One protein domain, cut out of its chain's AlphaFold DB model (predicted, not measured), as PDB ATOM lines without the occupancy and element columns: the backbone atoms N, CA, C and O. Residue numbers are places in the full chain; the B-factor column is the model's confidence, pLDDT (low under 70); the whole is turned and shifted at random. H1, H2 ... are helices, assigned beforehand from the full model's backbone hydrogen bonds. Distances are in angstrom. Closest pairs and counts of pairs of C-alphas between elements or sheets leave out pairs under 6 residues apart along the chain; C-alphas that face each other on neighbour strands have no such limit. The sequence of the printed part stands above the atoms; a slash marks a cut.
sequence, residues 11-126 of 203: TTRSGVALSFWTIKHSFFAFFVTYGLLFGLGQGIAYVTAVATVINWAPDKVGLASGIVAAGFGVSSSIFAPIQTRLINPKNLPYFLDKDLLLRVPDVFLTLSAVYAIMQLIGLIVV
ATOM      1  N   THR A  11     282.800 326.097 292.498       52.34
ATOM      2  CA  THR A  11     282.236 325.872 291.170       52.34
ATOM      3  C   THR A  11     280.822 325.288 291.189       52.34
ATOM      4  O   THR A  11     280.016 325.658 290.335       52.34
ATOM      5  N   THR A  12     280.469 324.442 292.166       53.12
ATOM      6  CA  THR A  12     279.127 323.826 292.210       53.12
ATOM      7  C   THR A  12     278.042 324.844 292.582       53.12
ATOM      8  O   THR A  12     276.961 324.834 291.999       53.12
ATOM      9  N   ARG A  13     278.333 325.783 293.496       53.38
ATOM     10  CA  ARG A  13     277.371 326.823 293.919       53.38
ATOM     11  C   ARG A  13     277.143 327.870 292.831       53.38
ATOM     12  O   ARG A  13     276.010 328.280 292.595       53.38
ATOM     13  N   SER A  14     278.209 328.262 292.135       54.28
ATOM     14  CA  SER A  14     278.135 329.217 291.028       54.28
ATOM     15  C   SER A  14     277.409 328.658 289.799       54.28
ATOM     16  O   SER A  14     276.723 329.413 289.120       54.28
ATOM     17  N   GLY A  15     277.500 327.348 289.524       57.19
ATOM     18  CA  GLY A  15     276.800 326.721 288.393       57.19
ATOM     19  C   GLY A  15     275.273 326.710 288.541       57.19
ATOM     20  O   GLY A  15     274.548 326.936 287.571       57.19
ATOM     21  N   VAL A  16     274.774 326.521 289.766       56.75
ATOM     22  CA  VAL A  16     273.332 326.552 290.073       56.75
ATOM     23  C   VAL A  16     272.777 327.977 289.974       56.75
ATOM     24  O   VAL A  16     271.734 328.179 289.356       56.75
ATOM     25  N   ALA A  17     273.507 328.977 290.480       56.91
ATOM     26  CA  ALA A  17     273.134 330.388 290.333       56.91
ATOM     27  C   ALA A  17     273.105 330.838 288.859       56.91
ATOM     28  O   ALA A  17     272.195 331.561 288.455       56.91
ATOM     29  N   LEU A  18     274.042 330.353 288.032       55.12
ATOM     30  CA  LEU A  18     274.042 330.626 286.590       55.12
ATOM     31  C   LEU A  18     272.839 329.999 285.874       55.12
ATOM     32  O   LEU A  18     272.339 330.561 284.906       55.12
ATOM     33  N   SER A  19     272.347 328.857 286.357       56.00
ATOM     34  CA  SER A  19     271.253 328.125 285.709       56.00
ATOM     35  C   SER A  19     269.930 328.904 285.752       56.00
ATOM     36  O   SER A  19     269.150 328.821 284.806       56.00
ATOM     37  N   PHE A  20     269.717 329.742 286.775       54.47
ATOM     38  CA  PHE A  20     268.571 330.661 286.847       54.47
ATOM     39  C   PHE A  20     268.591 331.722 285.731       54.47
ATOM     40  O   PHE A  20     267.544 332.097 285.205       54.47
ATOM     41  N   TRP A  21     269.783 332.173 285.323       52.34
ATOM     42  CA  TRP A  21     269.963 333.120 284.217       52.34
ATOM     43  C   TRP A  21     269.806 332.441 282.850       52.34
ATOM     44  O   TRP A  21     269.196 332.987 281.932       52.34
ATOM     45  N   THR A  22     270.299 331.208 282.723       54.97
ATOM     46  CA  THR A  22     270.315 330.461 281.460       54.97
ATOM     47  C   THR A  22     268.927 330.030 280.978       54.97
ATOM     48  O   THR A  22     268.663 330.044 279.773       54.97
ATOM     49  N   ILE A  23     268.012 329.704 281.900       54.62
ATOM     50  CA  ILE A  23     266.641 329.267 281.569       54.62
ATOM     51  C   ILE A  23     265.864 330.358 280.815       54.62
ATOM     52  O   ILE A  23     265.028 330.042 279.972       54.62
ATOM     53  N   LYS A  24     266.172 331.641 281.052       51.41
ATOM     54  CA  LYS A  24     265.518 332.752 280.348       51.41
ATOM     55  C   LYS A  24     266.028 332.983 278.922       51.41
ATOM     56  O   LYS A  24     265.371 333.707 278.182       51.41
ATOM     57  N   HIS A  25     267.170 332.405 278.535       58.38
ATOM     58  CA  HIS A  25     267.875 332.794 277.307       58.38
ATOM     59  C   HIS A  25     267.904 331.708 276.216       58.38
ATOM     60  O   HIS A  25     267.849 332.059 275.040       58.38
ATOM     61  N   SER A  26     268.010 330.410 276.558       59.75
ATOM     62  CA  SER A  26     267.944 329.309 275.572       59.75
ATOM     63  C   SER A  26     267.909 327.906 276.207       59.75
ATOM     64  O   SER A  26     268.679 327.608 277.122       59.75
ATOM     65  N   PHE A  27     267.105 326.998 275.639       60.62
ATOM     66  CA  PHE A  27     267.023 325.575 276.021       60.62
ATOM     67  C   PHE A  27     268.364 324.828 275.868       60.62
ATOM     68  O   PHE A  27     268.671 323.920 276.639       60.62
ATOM     69  N   PHE A  28     269.196 325.218 274.895       67.94
ATOM     70  CA  PHE A  28     270.500 324.586 274.659       67.94
ATOM     71  C   PHE A  28     271.537 324.991 275.711       67.94
ATOM     72  O   PHE A  28     272.310 324.166 276.197       67.94
ATOM     73  N   ALA A  29     271.519 326.261 276.113       65.12
ATOM     74  CA  ALA A  29     272.430 326.766 277.126       65.12
ATOM     75  C   ALA A  29     272.186 326.074 278.481       65.12
ATOM     76  O   ALA A  29     273.143 325.809 279.206       65.12
ATOM     77  N   PHE A  30     270.937 325.689 278.780       66.25
ATOM     78  CA  PHE A  30     270.597 324.898 279.964       66.25
ATOM     79  C   PHE A  30     271.316 323.540 279.984       66.25
ATOM     80  O   PHE A  30     271.914 323.193 280.998       66.25
ATOM     81  N   PHE A  31     271.327 322.797 278.871       68.88
ATOM     82  CA  PHE A  31     272.048 321.520 278.792       68.88
ATOM     83  C   PHE A  31     273.551 321.692 279.008       68.88
ATOM     84  O   PHE A  31     274.176 320.858 279.660       68.88
ATOM     85  N   VAL A  32     274.132 322.783 278.508       71.50
ATOM     86  CA  VAL A  32     275.557 323.074 278.695       71.50
ATOM     87  C   VAL A  32     275.854 323.432 280.149       71.50
ATOM     88  O   VAL A  32     276.785 322.882 280.732       71.50
ATOM     89  N   THR A  33     275.066 324.300 280.786       70.56
ATOM     90  CA  THR A  33     275.323 324.685 282.180       70.56
ATOM     91  C   THR A  33     274.994 323.560 283.159       70.56
ATOM     92  O   THR A  33     275.785 323.287 284.057       70.56
ATOM     93  N   TYR A  34     273.879 322.853 282.975       69.38
ATOM     94  CA  TYR A  34     273.489 321.729 283.827       69.38
ATOM     95  C   TYR A  34     274.362 320.490 283.582       69.38
ATOM     96  O   TYR A  34     274.846 319.867 284.518       69.38
ATOM     97  N   GLY A  35     274.632 320.132 282.331       69.19
ATOM     98  CA  GLY A  35     275.467 318.974 282.028       69.19
ATOM     99  C   GLY A  35     276.926 319.204 282.419       69.19
ATOM    100  O   GLY A  35     277.515 318.401 283.140       69.19
ATOM    101  N   LEU A  36     277.510 320.321 281.974       74.94
ATOM    102  CA  LEU A  36     278.947 320.548 282.101       74.94
ATOM    103  C   LEU A  36     279.332 321.072 283.491       74.94
ATOM    104  O   LEU A  36     280.206 320.495 284.131       74.94
ATOM    105  N   LEU A  37     278.693 322.138 283.994       72.19
ATOM    106  CA  LEU A  37     279.109 322.745 285.270       72.19
ATOM    107  C   LEU A  37     278.711 321.876 286.463       72.19
ATOM    108  O   LEU A  37     279.530 321.661 287.358       72.19
ATOM    109  N   PHE A  38     277.481 321.357 286.478       72.88
ATOM    110  CA  PHE A  38     277.041 320.485 287.567       72.88
ATOM    111  C   PHE A  38     277.689 319.096 287.477       72.88
ATOM    112  O   PHE A  38     278.172 318.602 288.495       72.88
ATOM    113  N   GLY A  39     277.829 318.514 286.280       73.75
ATOM    114  CA  GLY A  39     278.538 317.243 286.098       73.75
ATOM    115  C   GLY A  39     280.003 317.297 286.546       73.75
ATOM    116  O   GLY A  39     280.448 316.441 287.314       73.75
ATOM    117  N   LEU A  40     280.752 318.333 286.145       78.00
ATOM    118  CA  LEU A  40     282.148 318.503 286.570       78.00
ATOM    119  C   LEU A  40     282.263 318.796 288.072       78.00
ATOM    120  O   LEU A  40     283.125 318.225 288.743       78.00
ATOM    121  N   GLY A  41     281.384 319.642 288.619       75.81
ATOM    122  CA  GLY A  41     281.354 319.940 290.053       75.81
ATOM    123  C   GLY A  41     281.097 318.694 290.903       75.81
ATOM    124  O   GLY A  41     281.818 318.440 291.872       75.81
ATOM    125  N   GLN A  42     280.119 317.875 290.508       79.00
ATOM    126  CA  GLN A  42     279.772 316.638 291.204       79.00
ATOM    127  C   GLN A  42     280.860 315.567 291.064       79.00
ATOM    128  O   GLN A  42     281.169 314.882 292.040       79.00
ATOM    129  N   GLY A  43     281.476 315.444 289.884       78.19
ATOM    130  CA  GLY A  43     282.568 314.498 289.646       78.19
ATOM    131  C   GLY A  43     283.772 314.758 290.553       78.19
ATOM    132  O   GLY A  43     284.277 313.834 291.193       78.19
ATOM    133  N   ILE A  44     284.190 316.023 290.683       74.88
ATOM    134  CA  ILE A  44     285.288 316.408 291.585       74.88
ATOM    135  C   ILE A  44     284.913 316.108 293.042       74.88
ATOM    136  O   ILE A  44     285.701 315.494 293.762       74.88
ATOM    137  N   ALA A  45     283.701 316.483 293.466       75.88
ATOM    138  CA  ALA A  45     283.229 316.226 294.826       75.88
ATOM    139  C   ALA A  45     283.225 314.723 295.161       75.88
ATOM    140  O   ALA A  45     283.725 314.324 296.214       75.88
ATOM    141  N   TYR A  46     282.745 313.879 294.242       77.88
ATOM    142  CA  TYR A  46     282.722 312.429 294.425       77.88
ATOM    143  C   TYR A  46     284.129 311.846 294.600       77.88
ATOM    144  O   TYR A  46     284.378 311.128 295.568       77.88
ATOM    145  N   VAL A  47     285.076 312.207 293.726       74.25
ATOM    146  CA  VAL A  47     286.464 311.718 293.818       74.25
ATOM    147  C   VAL A  47     287.106 312.131 295.142       74.25
ATOM    148  O   VAL A  47     287.771 311.315 295.783       74.25
ATOM    149  N   THR A  48     286.875 313.367 295.596       70.44
ATOM    150  CA  THR A  48     287.403 313.824 296.890       70.44
ATOM    151  C   THR A  48     286.817 313.053 298.072       70.44
ATOM    152  O   THR A  48     287.571 312.657 298.958       70.44
ATOM    153  N   ALA A  49     285.512 312.766 298.067       74.81
ATOM    154  CA  ALA A  49     284.854 312.008 299.130       74.81
ATOM    155  C   ALA A  49     285.291 310.534 299.153       74.81
ATOM    156  O   ALA A  49     285.522 309.956 300.211       74.81
ATOM    157  N   VAL A  50     285.465 309.910 297.987       71.81
ATOM    158  CA  VAL A  50     285.992 308.541 297.921       71.81
ATOM    159  C   VAL A  50     287.426 308.501 298.449       71.81
ATOM    160  O   VAL A  50     287.764 307.626 299.243       71.81
ATOM    161  N   ALA A  51     288.261 309.480 298.088       68.12
ATOM    162  CA  ALA A  51     289.622 309.565 298.601       68.12
ATOM    163  C   ALA A  51     289.664 309.713 300.134       68.12
ATOM    164  O   ALA A  51     290.513 309.096 300.776       68.12
ATOM    165  N   THR A  52     288.760 310.482 300.754       70.12
ATOM    166  CA  THR A  52     288.710 310.580 302.224       70.12
ATOM    167  C   THR A  52     288.293 309.260 302.869       70.12
ATOM    168  O   THR A  52     288.937 308.840 303.827       70.12
ATOM    169  N   VAL A  53     287.303 308.555 302.314       71.56
ATOM    170  CA  VAL A  53     286.855 307.243 302.819       71.56
ATOM    171  C   VAL A  53     287.970 306.196 302.753       71.56
ATOM    172  O   VAL A  53     288.178 305.456 303.714       71.56
ATOM    173  N   ILE A  54     288.736 306.162 301.660       66.69
ATOM    174  CA  ILE A  54     289.884 305.254 301.508       66.69
ATOM    175  C   ILE A  54     290.949 305.537 302.574       66.69
ATOM    176  O   ILE A  54     291.513 304.607 303.148       66.69
ATOM    177  N   ASN A  55     291.196 306.814 302.871       63.97
ATOM    178  CA  ASN A  55     292.128 307.208 303.928       63.97
ATOM    179  C   ASN A  55     291.602 306.888 305.341       63.97
ATOM    180  O   ASN A  55     292.405 306.738 306.257       63.97
ATOM    181  N   TRP A  56     290.283 306.784 305.530       67.62
ATOM    182  CA  TRP A  56     289.656 306.410 306.803       67.62
ATOM    183  C   TRP A  56     289.667 304.896 307.064       67.62
ATOM    184  O   TRP A  56     289.777 304.479 308.215       67.62
ATOM    185  N   ALA A  57     289.560 304.071 306.018       67.12
ATOM    186  CA  ALA A  57     289.495 302.613 306.125       67.12
ATOM    187  C   ALA A  57     290.500 301.920 305.182       67.12
ATOM    188  O   ALA A  57     290.088 301.229 304.243       67.12
ATOM    189  N   PRO A  58     291.817 302.066 305.430       60.88
ATOM    190  CA  PRO A  58     292.836 301.562 304.520       60.88
ATOM    191  C   PRO A  58     292.799 300.023 304.431       60.88
ATOM    192  O   PRO A  58     292.834 299.484 303.331       60.88
ATOM    193  N   ASP A  59     292.575 299.295 305.531       69.50
ATOM    194  CA  ASP A  59     292.591 297.818 305.522       69.50
ATOM    195  C   ASP A  59     291.466 297.176 304.692       69.50
ATOM    196  O   ASP A  59     291.543 295.999 304.339       69.50
ATOM    197  N   LYS A  60     290.387 297.918 304.403       70.38
ATOM    198  CA  LYS A  60     289.166 297.378 303.780       70.38
ATOM    199  C   LYS A  60     288.610 298.299 302.696       70.38
ATOM    200  O   LYS A  60     287.399 298.512 302.629       70.38
ATOM    201  N   VAL A  61     289.483 298.792 301.816       69.44
ATOM    202  CA  VAL A  61     289.109 299.704 300.718       69.44
ATOM    203  C   VAL A  61     287.919 299.187 299.903       69.44
ATOM    204  O   VAL A  61     286.975 299.936 299.682       69.44
ATOM    205  N   GLY A  62     287.922 297.905 299.514       77.75
ATOM    206  CA  GLY A  62     286.854 297.316 298.692       77.75
ATOM    207  C   GLY A  62     285.486 297.267 299.382       77.75
ATOM    208  O   GLY A  62     284.463 297.537 298.753       77.75
ATOM    209  N   LEU A  63     285.456 296.983 300.690       78.00
ATOM    210  CA  LEU A  63     284.220 297.004 301.477       78.00
ATOM    211  C   LEU A  63     283.727 298.444 301.667       78.00
ATOM    212  O   LEU A  63     282.542 298.712 301.498       78.00
ATOM    213  N   ALA A  64     284.640 299.374 301.964       75.44
ATOM    214  CA  ALA A  64     284.315 300.785 302.138       75.44
ATOM    215  C   ALA A  64     283.745 301.397 300.847       75.44
ATOM    216  O   ALA A  64     282.689 302.026 300.877       75.44
ATOM    217  N   SER A  65     284.374 301.146 299.692       77.44
ATOM    218  CA  SER A  65     283.846 301.582 298.394       77.44
ATOM    219  C   SER A  65     282.520 300.906 298.045       77.44
ATOM    220  O   SER A  65     281.640 301.553 297.482       77.44
ATOM    221  N   GLY A  66     282.351 299.626 298.401       84.88
ATOM    222  CA  GLY A  66     281.108 298.885 298.186       84.88
ATOM    223  C   GLY A  66     279.932 299.470 298.968       84.88
ATOM    224  O   GLY A  66     278.856 299.646 298.405       84.88
ATOM    225  N   ILE A  67     280.146 299.857 300.230       86.94
ATOM    226  CA  ILE A  67     279.128 300.523 301.058       86.94
ATOM    227  C   ILE A  67     278.761 301.894 300.472       86.94
ATOM    228  O   ILE A  67     277.579 302.223 300.381       86.94
ATOM    229  N   VAL A  68     279.750 302.674 300.020       83.94
ATOM    230  CA  VAL A  68     279.504 303.974 299.369       83.94
ATOM    231  C   VAL A  68     278.687 303.803 298.083       83.94
ATOM    232  O   VAL A  68     277.711 304.524 297.871       83.94
ATOM    233  N   ALA A  69     279.041 302.829 297.241       85.25
ATOM    234  CA  ALA A  69     278.317 302.539 296.005       85.25
ATOM    235  C   ALA A  69     276.890 302.026 296.271       85.25
ATOM    236  O   ALA A  69     275.944 302.475 295.624       85.25
ATOM    237  N   ALA A  70     276.718 301.143 297.259       90.81
ATOM    238  CA  ALA A  70     275.410 300.644 297.671       90.81
ATOM    239  C   ALA A  70     274.514 301.775 298.197       90.81
ATOM    240  O   ALA A  70     273.350 301.866 297.810       90.81
ATOM    241  N   GLY A  71     275.062 302.687 299.009       88.19
ATOM    242  CA  GLY A  71     274.344 303.867 299.491       88.19
ATOM    243  C   GLY A  71     273.864 304.774 298.353       88.19
ATOM    244  O   GLY A  71     272.717 305.219 298.362       88.19
ATOM    245  N   PHE A  72     274.699 304.989 297.331       85.00
ATOM    246  CA  PHE A  72     274.301 305.745 296.140       85.00
ATOM    247  C   PHE A  72     273.153 305.057 295.383       85.00
ATOM    248  O   PHE A  72     272.164 305.708 295.046       85.00
ATOM    249  N   GLY A  73     273.225 303.735 295.201       87.75
ATOM    250  CA  GLY A  73     272.155 302.952 294.572       87.75
ATOM    251  C   GLY A  73     270.823 303.041 295.324       87.75
ATOM    252  O   GLY A  73     269.799 303.372 294.728       87.75
ATOM    253  N   VAL A  74     270.844 302.838 296.646       90.94
ATOM    254  CA  VAL A  74     269.643 302.924 297.498       90.94
ATOM    255  C   VAL A  74     269.042 304.329 297.470       90.94
ATOM    256  O   VAL A  74     267.821 304.475 297.400       90.94
ATOM    257  N   SER A  75     269.880 305.371 297.457       86.44
ATOM    258  CA  SER A  75     269.395 306.747 297.360       86.44
ATOM    259  C   SER A  75     268.579 306.973 296.081       86.44
ATOM    260  O   SER A  75     267.484 307.529 296.151       86.44
ATOM    261  N   SER A  76     269.032 306.450 294.933       86.19
ATOM    262  CA  SER A  76     268.315 306.578 293.657       86.19
ATOM    263  C   SER A  76     266.922 305.948 293.709       86.19
ATOM    264  O   SER A  76     265.966 306.528 293.193       86.19
ATOM    265  N   SER A  77     266.785 304.785 294.348       90.19
ATOM    266  CA  SER A  77     265.497 304.095 294.485       90.19
ATOM    267  C   SER A  77     264.509 304.850 295.373       90.19
ATOM    268  O   SER A  77     263.311 304.802 295.115       90.19
ATOM    269  N   ILE A  78     264.991 305.569 296.393       89.00
ATOM    270  CA  ILE A  78     264.148 306.396 297.268       89.00
ATOM    271  C   ILE A  78     263.765 307.710 296.572       89.00
ATOM    272  O   ILE A  78     262.620 308.149 296.667       89.00
ATOM    273  N   PHE A  79     264.695 308.335 295.846       82.56
ATOM    274  CA  PHE A  79     264.443 309.614 295.179       82.56
ATOM    275  C   PHE A  79     263.513 309.493 293.969       82.56
ATOM    276  O   PHE A  79     262.708 310.396 293.755       82.56
ATOM    277  N   ALA A  80     263.559 308.389 293.218       82.88
ATOM    278  CA  ALA A  80     262.706 308.183 292.046       82.88
ATOM    279  C   ALA A  80     261.193 308.376 292.326       82.88
ATOM    280  O   ALA A  80     260.578 309.228 291.683       82.88
ATOM    281  N   PRO A  81     260.560 307.686 293.300       84.75
ATOM    282  CA  PRO A  81     259.135 307.873 293.583       84.75
ATOM    283  C   PRO A  81     258.812 309.253 294.174       84.75
ATOM    284  O   PRO A  81     257.720 309.774 293.943       84.75
ATOM    285  N   ILE A  82     259.743 309.861 294.917       83.69
ATOM    286  CA  ILE A  82     259.570 311.208 295.480       83.69
ATOM    287  C   ILE A  82     259.527 312.246 294.355       83.69
ATOM    288  O   ILE A  82     258.626 313.084 294.332       83.69
ATOM    289  N   GLN A  83     260.452 312.163 293.396       79.19
ATOM    290  CA  GLN A  83     260.481 313.045 292.229       79.19
ATOM    291  C   GLN A  83     259.211 312.891 291.391       79.19
ATOM    292  O   GLN A  83     258.586 313.889 291.042       79.19
ATOM    293  N   THR A  84     258.768 311.656 291.149       78.75
ATOM    294  CA  THR A  84     257.525 311.393 290.412       78.75
ATOM    295  C   THR A  84     256.307 312.016 291.094       78.75
ATOM    296  O   THR A  84     255.497 312.660 290.428       78.75
ATOM    297  N   ARG A  85     256.185 311.898 292.424       79.25
ATOM    298  CA  ARG A  85     255.084 312.523 293.182       79.25
ATOM    299  C   ARG A  85     255.151 314.048 293.189       79.25
ATOM    300  O   ARG A  85     254.106 314.690 293.186       79.25
ATOM    301  N   LEU A  86     256.353 314.620 293.198       73.81
ATOM    302  CA  LEU A  86     256.554 316.068 293.159       73.81
ATOM    303  C   LEU A  86     256.172 316.659 291.793       73.81
ATOM    304  O   LEU A  86     255.566 317.724 291.728       73.81
ATOM    305  N   ILE A  87     256.495 315.952 290.709       71.56
ATOM    306  CA  ILE A  87     256.210 316.375 289.329       71.56
ATOM    307  C   ILE A  87     254.735 316.159 288.983       71.56
ATOM    308  O   ILE A  87     254.102 317.004 288.349       71.56
ATOM    309  N   ASN A  88     254.182 315.023 289.407       72.00
ATOM    310  CA  ASN A  88     252.846 314.590 289.035       72.00
ATOM    311  C   ASN A  88     252.036 314.125 290.257       72.00
ATOM    312  O   ASN A  88     251.736 312.936 290.401       72.00
ATOM    313  N   PRO A  89     251.627 315.056 291.138       69.38
ATOM    314  CA  PRO A  89     250.836 314.716 292.320       69.38
ATOM    315  C   PRO A  89     249.444 314.170 291.969       69.38
ATOM    316  O   PRO A  89     248.827 313.496 292.785       69.38
ATOM    317  N   LYS A  90     248.948 314.448 290.753       69.38
ATOM    318  CA  LYS A  90     247.627 314.019 290.264       69.38
ATOM    319  C   LYS A  90     247.679 312.765 289.374       69.38
ATOM    320  O   LYS A  90     246.650 312.386 288.829       69.38
ATOM    321  N   ASN A  91     248.848 312.129 289.239       66.56
ATOM    322  CA  ASN A  91     249.090 310.929 288.426       66.56
ATOM    323  C   ASN A  91     248.526 311.007 286.986       66.56
ATOM    324  O   ASN A  91     248.021 310.022 286.450       66.56
ATOM    325  N   LEU A  92     248.589 312.191 286.369       67.81
ATOM    326  CA  LEU A  92     248.103 312.445 285.010       67.81
ATOM    327  C   LEU A  92     249.044 311.830 283.955       67.81
ATOM    328  O   LEU A  92     250.257 311.774 284.180       67.81
ATOM    329  N   PRO A  93     248.528 311.366 282.804       63.84
ATOM    330  CA  PRO A  93     249.352 310.799 281.741       63.84
ATOM    331  C   PRO A  93     250.296 311.854 281.138       63.84
ATOM    332  O   PRO A  93     249.863 312.891 280.646       63.84
ATOM    333  N   TYR A  94     251.601 311.554 281.136       60.03
ATOM    334  CA  TYR A  94     252.705 312.474 280.805       60.03
ATOM    335  C   TYR A  94     252.656 313.131 279.412       60.03
ATOM    336  O   TYR A  94     253.394 314.079 279.163       60.03
ATOM    337  N   PHE A  95     251.825 312.620 278.502       58.44
ATOM    338  CA  PHE A  95     251.882 312.938 277.075       58.44
ATOM    339  C   PHE A  95     250.718 313.793 276.554       58.44
ATOM    340  O   PHE A  95     250.766 314.201 275.397       58.44
ATOM    341  N   LEU A  96     249.685 314.068 277.362       59.66
ATOM    342  CA  LEU A  96     248.459 314.726 276.878       59.66
ATOM    343  C   LEU A  96     248.266 316.176 277.349       59.66
ATOM    344  O   LEU A  96     247.572 316.930 276.670       59.66
ATOM    345  N   ASP A  97     248.903 316.596 278.445       62.12
ATOM    346  CA  ASP A  97     248.648 317.907 279.053       62.12
ATOM    347  C   ASP A  97     249.771 318.924 278.801       62.12
ATOM    348  O   ASP A  97     250.914 318.760 279.239       62.12
ATOM    349  N   LYS A  98     249.415 320.045 278.159       59.88
ATOM    350  CA  LYS A  98     250.301 321.215 277.971       59.88
ATOM    351  C   LYS A  98     250.727 321.847 279.307       59.88
ATOM    352  O   LYS A  98     251.789 322.463 279.381       59.88
ATOM    353  N   ASP A  99     249.953 321.624 280.368       64.38
ATOM    354  CA  ASP A  99     250.226 322.108 281.725       64.38
ATOM    355  C   ASP A  99     251.447 321.439 282.379       64.38
ATOM    356  O   ASP A  99     252.064 322.012 283.280       64.38
ATOM    357  N   LEU A 100     251.842 320.245 281.919       65.19
ATOM    358  CA  LEU A 100     253.010 319.544 282.455       65.19
ATOM    359  C   LEU A 100     254.325 320.183 281.979       65.19
ATOM    360  O   LEU A 100     255.266 320.318 282.758       65.19
ATOM    361  N   LEU A 101     254.368 320.637 280.719       65.19
ATOM    362  CA  LEU A 101     255.530 321.308 280.122       65.19
ATOM    363  C   LEU A 101     255.843 322.647 280.802       65.19
ATOM    364  O   LEU A 101     257.011 323.009 280.933       65.19
ATOM    365  N   LEU A 102     254.819 323.354 281.289       66.94
ATOM    366  CA  LEU A 102     254.984 324.627 281.995       66.94
ATOM    367  C   LEU A 102     255.594 324.467 283.397       66.94
ATOM    368  O   LEU A 102     256.238 325.392 283.878       66.94
ATOM    369  N   ARG A 103     255.454 323.295 284.033       68.00
ATOM    370  CA  ARG A 103     256.038 323.010 285.360       68.00
ATOM    371  C   ARG A 103     257.484 322.531 285.319       68.00
ATOM    372  O   ARG A 103     258.151 322.525 286.349       68.00
ATOM    373  N   VAL A 104     257.981 322.135 284.150       70.62
ATOM    374  CA  VAL A 104     259.365 321.677 283.955       70.62
ATOM    375  C   VAL A 104     260.401 322.646 284.557       70.62
ATOM    376  O   VAL A 104     261.235 322.177 285.335       70.62
ATOM    377  N   PRO A 105     260.365 323.971 284.294       67.69
ATOM    378  CA  PRO A 105     261.326 324.900 284.896       67.69
ATOM    379  C   PRO A 105     261.267 324.948 286.436       67.69
ATOM    380  O   PRO A 105     262.321 325.015 287.073       67.69
ATOM    381  N   ASP A 106     260.085 324.827 287.047       66.38
ATOM    382  CA  ASP A 106     259.921 324.837 288.512       66.38
ATOM    383  C   ASP A 106     260.487 323.571 289.176       66.38
ATOM    384  O   ASP A 106     261.080 323.617 290.261       66.38
ATOM    385  N   VAL A 107     260.357 322.422 288.508       70.12
ATOM    386  CA  VAL A 107     260.918 321.147 288.981       70.12
ATOM    387  C   VAL A 107     262.444 321.202 288.986       70.12
ATOM    388  O   VAL A 107     263.067 320.790 289.966       70.12
ATOM    389  N   PHE A 108     263.062 321.755 287.939       68.25
ATOM    390  CA  PHE A 108     264.516 321.943 287.894       68.25
ATOM    391  C   PHE A 108     265.021 322.856 289.014       68.25
ATOM    392  O   PHE A 108     266.047 322.563 289.633       68.25
ATOM    393  N   LEU A 109     264.277 323.922 289.321       68.38
ATOM    394  CA  LEU A 109     264.612 324.835 290.410       68.38
ATOM    395  C   LEU A 109     264.531 324.123 291.767       68.38
ATOM    396  O   LEU A 109     265.475 324.191 292.559       68.38
ATOM    397  N   THR A 110     263.473 323.343 291.986       72.06
ATOM    398  CA  THR A 110     263.275 322.576 293.224       72.06
ATOM    399  C   THR A 110     264.348 321.499 293.407       72.06
ATOM    400  O   THR A 110     264.929 321.381 294.485       72.06
ATOM    401  N   LEU A 111     264.689 320.757 292.348       71.56
ATOM    402  CA  LEU A 111     265.775 319.772 292.369       71.56
ATOM    403  C   LEU A 111     267.113 320.425 292.722       71.56
ATOM    404  O   LEU A 111     267.844 319.914 293.570       71.56
ATOM    405  N   SER A 112     267.421 321.577 292.123       67.88
ATOM    406  CA  SER A 112     268.673 322.286 292.390       67.88
ATOM    407  C   SER A 112     268.780 322.768 293.841       67.88
ATOM    408  O   SER A 112     269.843 322.639 294.450       67.88
ATOM    409  N   ALA A 113     267.674 323.237 294.427       72.62
ATOM    410  CA  ALA A 113     267.619 323.648 295.824       72.62
ATOM    411  C   ALA A 113     267.843 322.456 296.767       72.62
ATOM    412  O   ALA A 113     268.655 322.537 297.689       72.62
ATOM    413  N   VAL A 114     267.189 321.322 296.500       79.19
ATOM    414  CA  VAL A 114     267.355 320.093 297.293       79.19
ATOM    415  C   VAL A 114     268.790 319.568 297.199       79.19
ATOM    416  O   VAL A 114     269.395 319.255 298.226       79.19
ATOM    417  N   TYR A 115     269.378 319.527 296.000       74.25
ATOM    418  CA  TYR A 115     270.770 319.107 295.831       74.25
ATOM    419  C   TYR A 115     271.750 320.057 296.525       74.25
ATOM    420  O   TYR A 115     272.678 319.584 297.178       74.25
ATOM    421  N   ALA A 116     271.523 321.374 296.478       71.19
ATOM    422  CA  ALA A 116     272.365 322.350 297.169       71.19
ATOM    423  C   ALA A 116     272.341 322.168 298.696       71.19
ATOM    424  O   ALA A 116     273.393 322.219 299.337       71.19
ATOM    425  N   ILE A 117     271.164 321.906 299.276       79.00
ATOM    426  CA  ILE A 117     271.011 321.636 300.712       79.00
ATOM    427  C   ILE A 117     271.738 320.343 301.092       79.00
ATOM    428  O   ILE A 117     272.529 320.334 302.036       79.00
ATOM    429  N   MET A 118     271.543 319.269 300.324       77.31
ATOM    430  CA  MET A 118     272.226 317.992 300.551       77.31
ATOM    431  C   MET A 118     273.751 318.136 300.469       77.31
ATOM    432  O   MET A 118     274.474 317.578 301.294       77.31
ATOM    433  N   GLN A 119     274.254 318.933 299.524       74.12
ATOM    434  CA  GLN A 119     275.686 319.199 299.391       74.12
ATOM    435  C   GLN A 119     276.239 320.002 300.576       74.12
ATOM    436  O   GLN A 119     277.368 319.773 301.012       74.12
ATOM    437  N   LEU A 120     275.450 320.945 301.098       74.25
ATOM    438  CA  LEU A 120     275.818 321.763 302.249       74.25
ATOM    439  C   LEU A 120     275.892 320.918 303.525       74.25
ATOM    440  O   LEU A 120     276.856 321.042 304.274       74.25
ATOM    441  N   ILE A 121     274.941 320.003 303.715       78.81
ATOM    442  CA  ILE A 121     274.983 319.014 304.799       78.81
ATOM    443  C   ILE A 121     276.201 318.099 304.636       78.81
ATOM    444  O   ILE A 121     276.935 317.888 305.596       78.81
ATOM    445  N   GLY A 122     276.471 317.615 303.418       70.81
ATOM    446  CA  GLY A 122     277.646 316.791 303.131       70.81
ATOM    447  C   GLY A 122     278.948 317.471 303.557       70.81
ATOM    448  O   GLY A 122     279.762 316.863 304.238       70.81
ATOM    449  N   LEU A 123     279.112 318.757 303.244       67.44
ATOM    450  CA  LEU A 123     280.279 319.539 303.664       67.44
ATOM    451  C   LEU A 123     280.401 319.702 305.182       67.44
ATOM    452  O   LEU A 123     281.517 319.714 305.687       67.44
ATOM    453  N   ILE A 124     279.281 319.828 305.895       74.12
ATOM    454  CA  ILE A 124     279.279 319.916 307.363       74.12
ATOM    455  C   ILE A 124     279.706 318.582 307.989       74.12
ATOM    456  O   ILE A 124     280.325 318.569 309.047       74.12
ATOM    457  N   VAL A 125     279.379 317.464 307.338       74.12
ATOM    458  CA  VAL A 125     279.614 316.110 307.857       74.12
ATOM    459  C   VAL A 125     280.982 315.544 307.448       74.12
ATOM    460  O   VAL A 125     281.467 314.614 308.090       74.12
ATOM    461  N   VAL A 126     281.638 316.078 306.407       69.88
ATOM    462  CA  VAL A 126     282.978 315.608 306.011       69.88
ATOM    463  C   VAL A 126     283.999 315.922 307.107       69.88
ATOM    464  O   VAL A 126     284.353 317.074 307.346       69.88
TER     465      VAL A 126
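What this domain is: This is residues 11 to 126 of the 203 residues of an uncharacterized protein of Ancylostoma ceylanicum (UniProt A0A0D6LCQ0). Three long helices, H2, H3 and H4, make a loose, open zigzag, with the short H1 folded back along H2. H2 and H3 join at one end, and 70 to 82 of H3 stand free. The printed part has 116 residues, 100 of them in four named helices, H1 to H4 in that order along the chain, with no named strand; the class is all helix, the helix packing is mostly aligned, and the whole is loose, with a radius of gyration of the C-alphas of 17.3 A and spans of 56 by 31 by 22 A.

How they stand to each other: H1, residues 11 to 22, touches H2, residues 27 to 56, in a hairpin; closest C-alphas Thr 12 and Gly 41, 5.0 A. H2 forms a hairpin with H3, residues 58 to 87, by residues 50 to 54 alone; closest C-alphas Ile 54 and Val 61, 5.7 A. H4, residues 98 to 125, only just touches H3 in a hairpin, 3 pairs within 8 A; closest C-alphas Ile 87 and Val 107, 6.7 A. H1 and H3 are apart. O i to N i+4 pairs within hydrogen-bond range: H1 5 of 8, H2 24 of 26, H3 22 of 26, H4 19 of 24.

Where its parts are: H2 spans 42.7 A, H3 42.3 A, H4 42.2 A. C-alpha 11 is at (282.236, 325.872, 291.170), C-alpha 125 at (279.614, 316.110, 307.857).

The domain as a whole: The printed part has no cut and no long link; pLDDT is under 70 at 53 residues, among them 11 to 31.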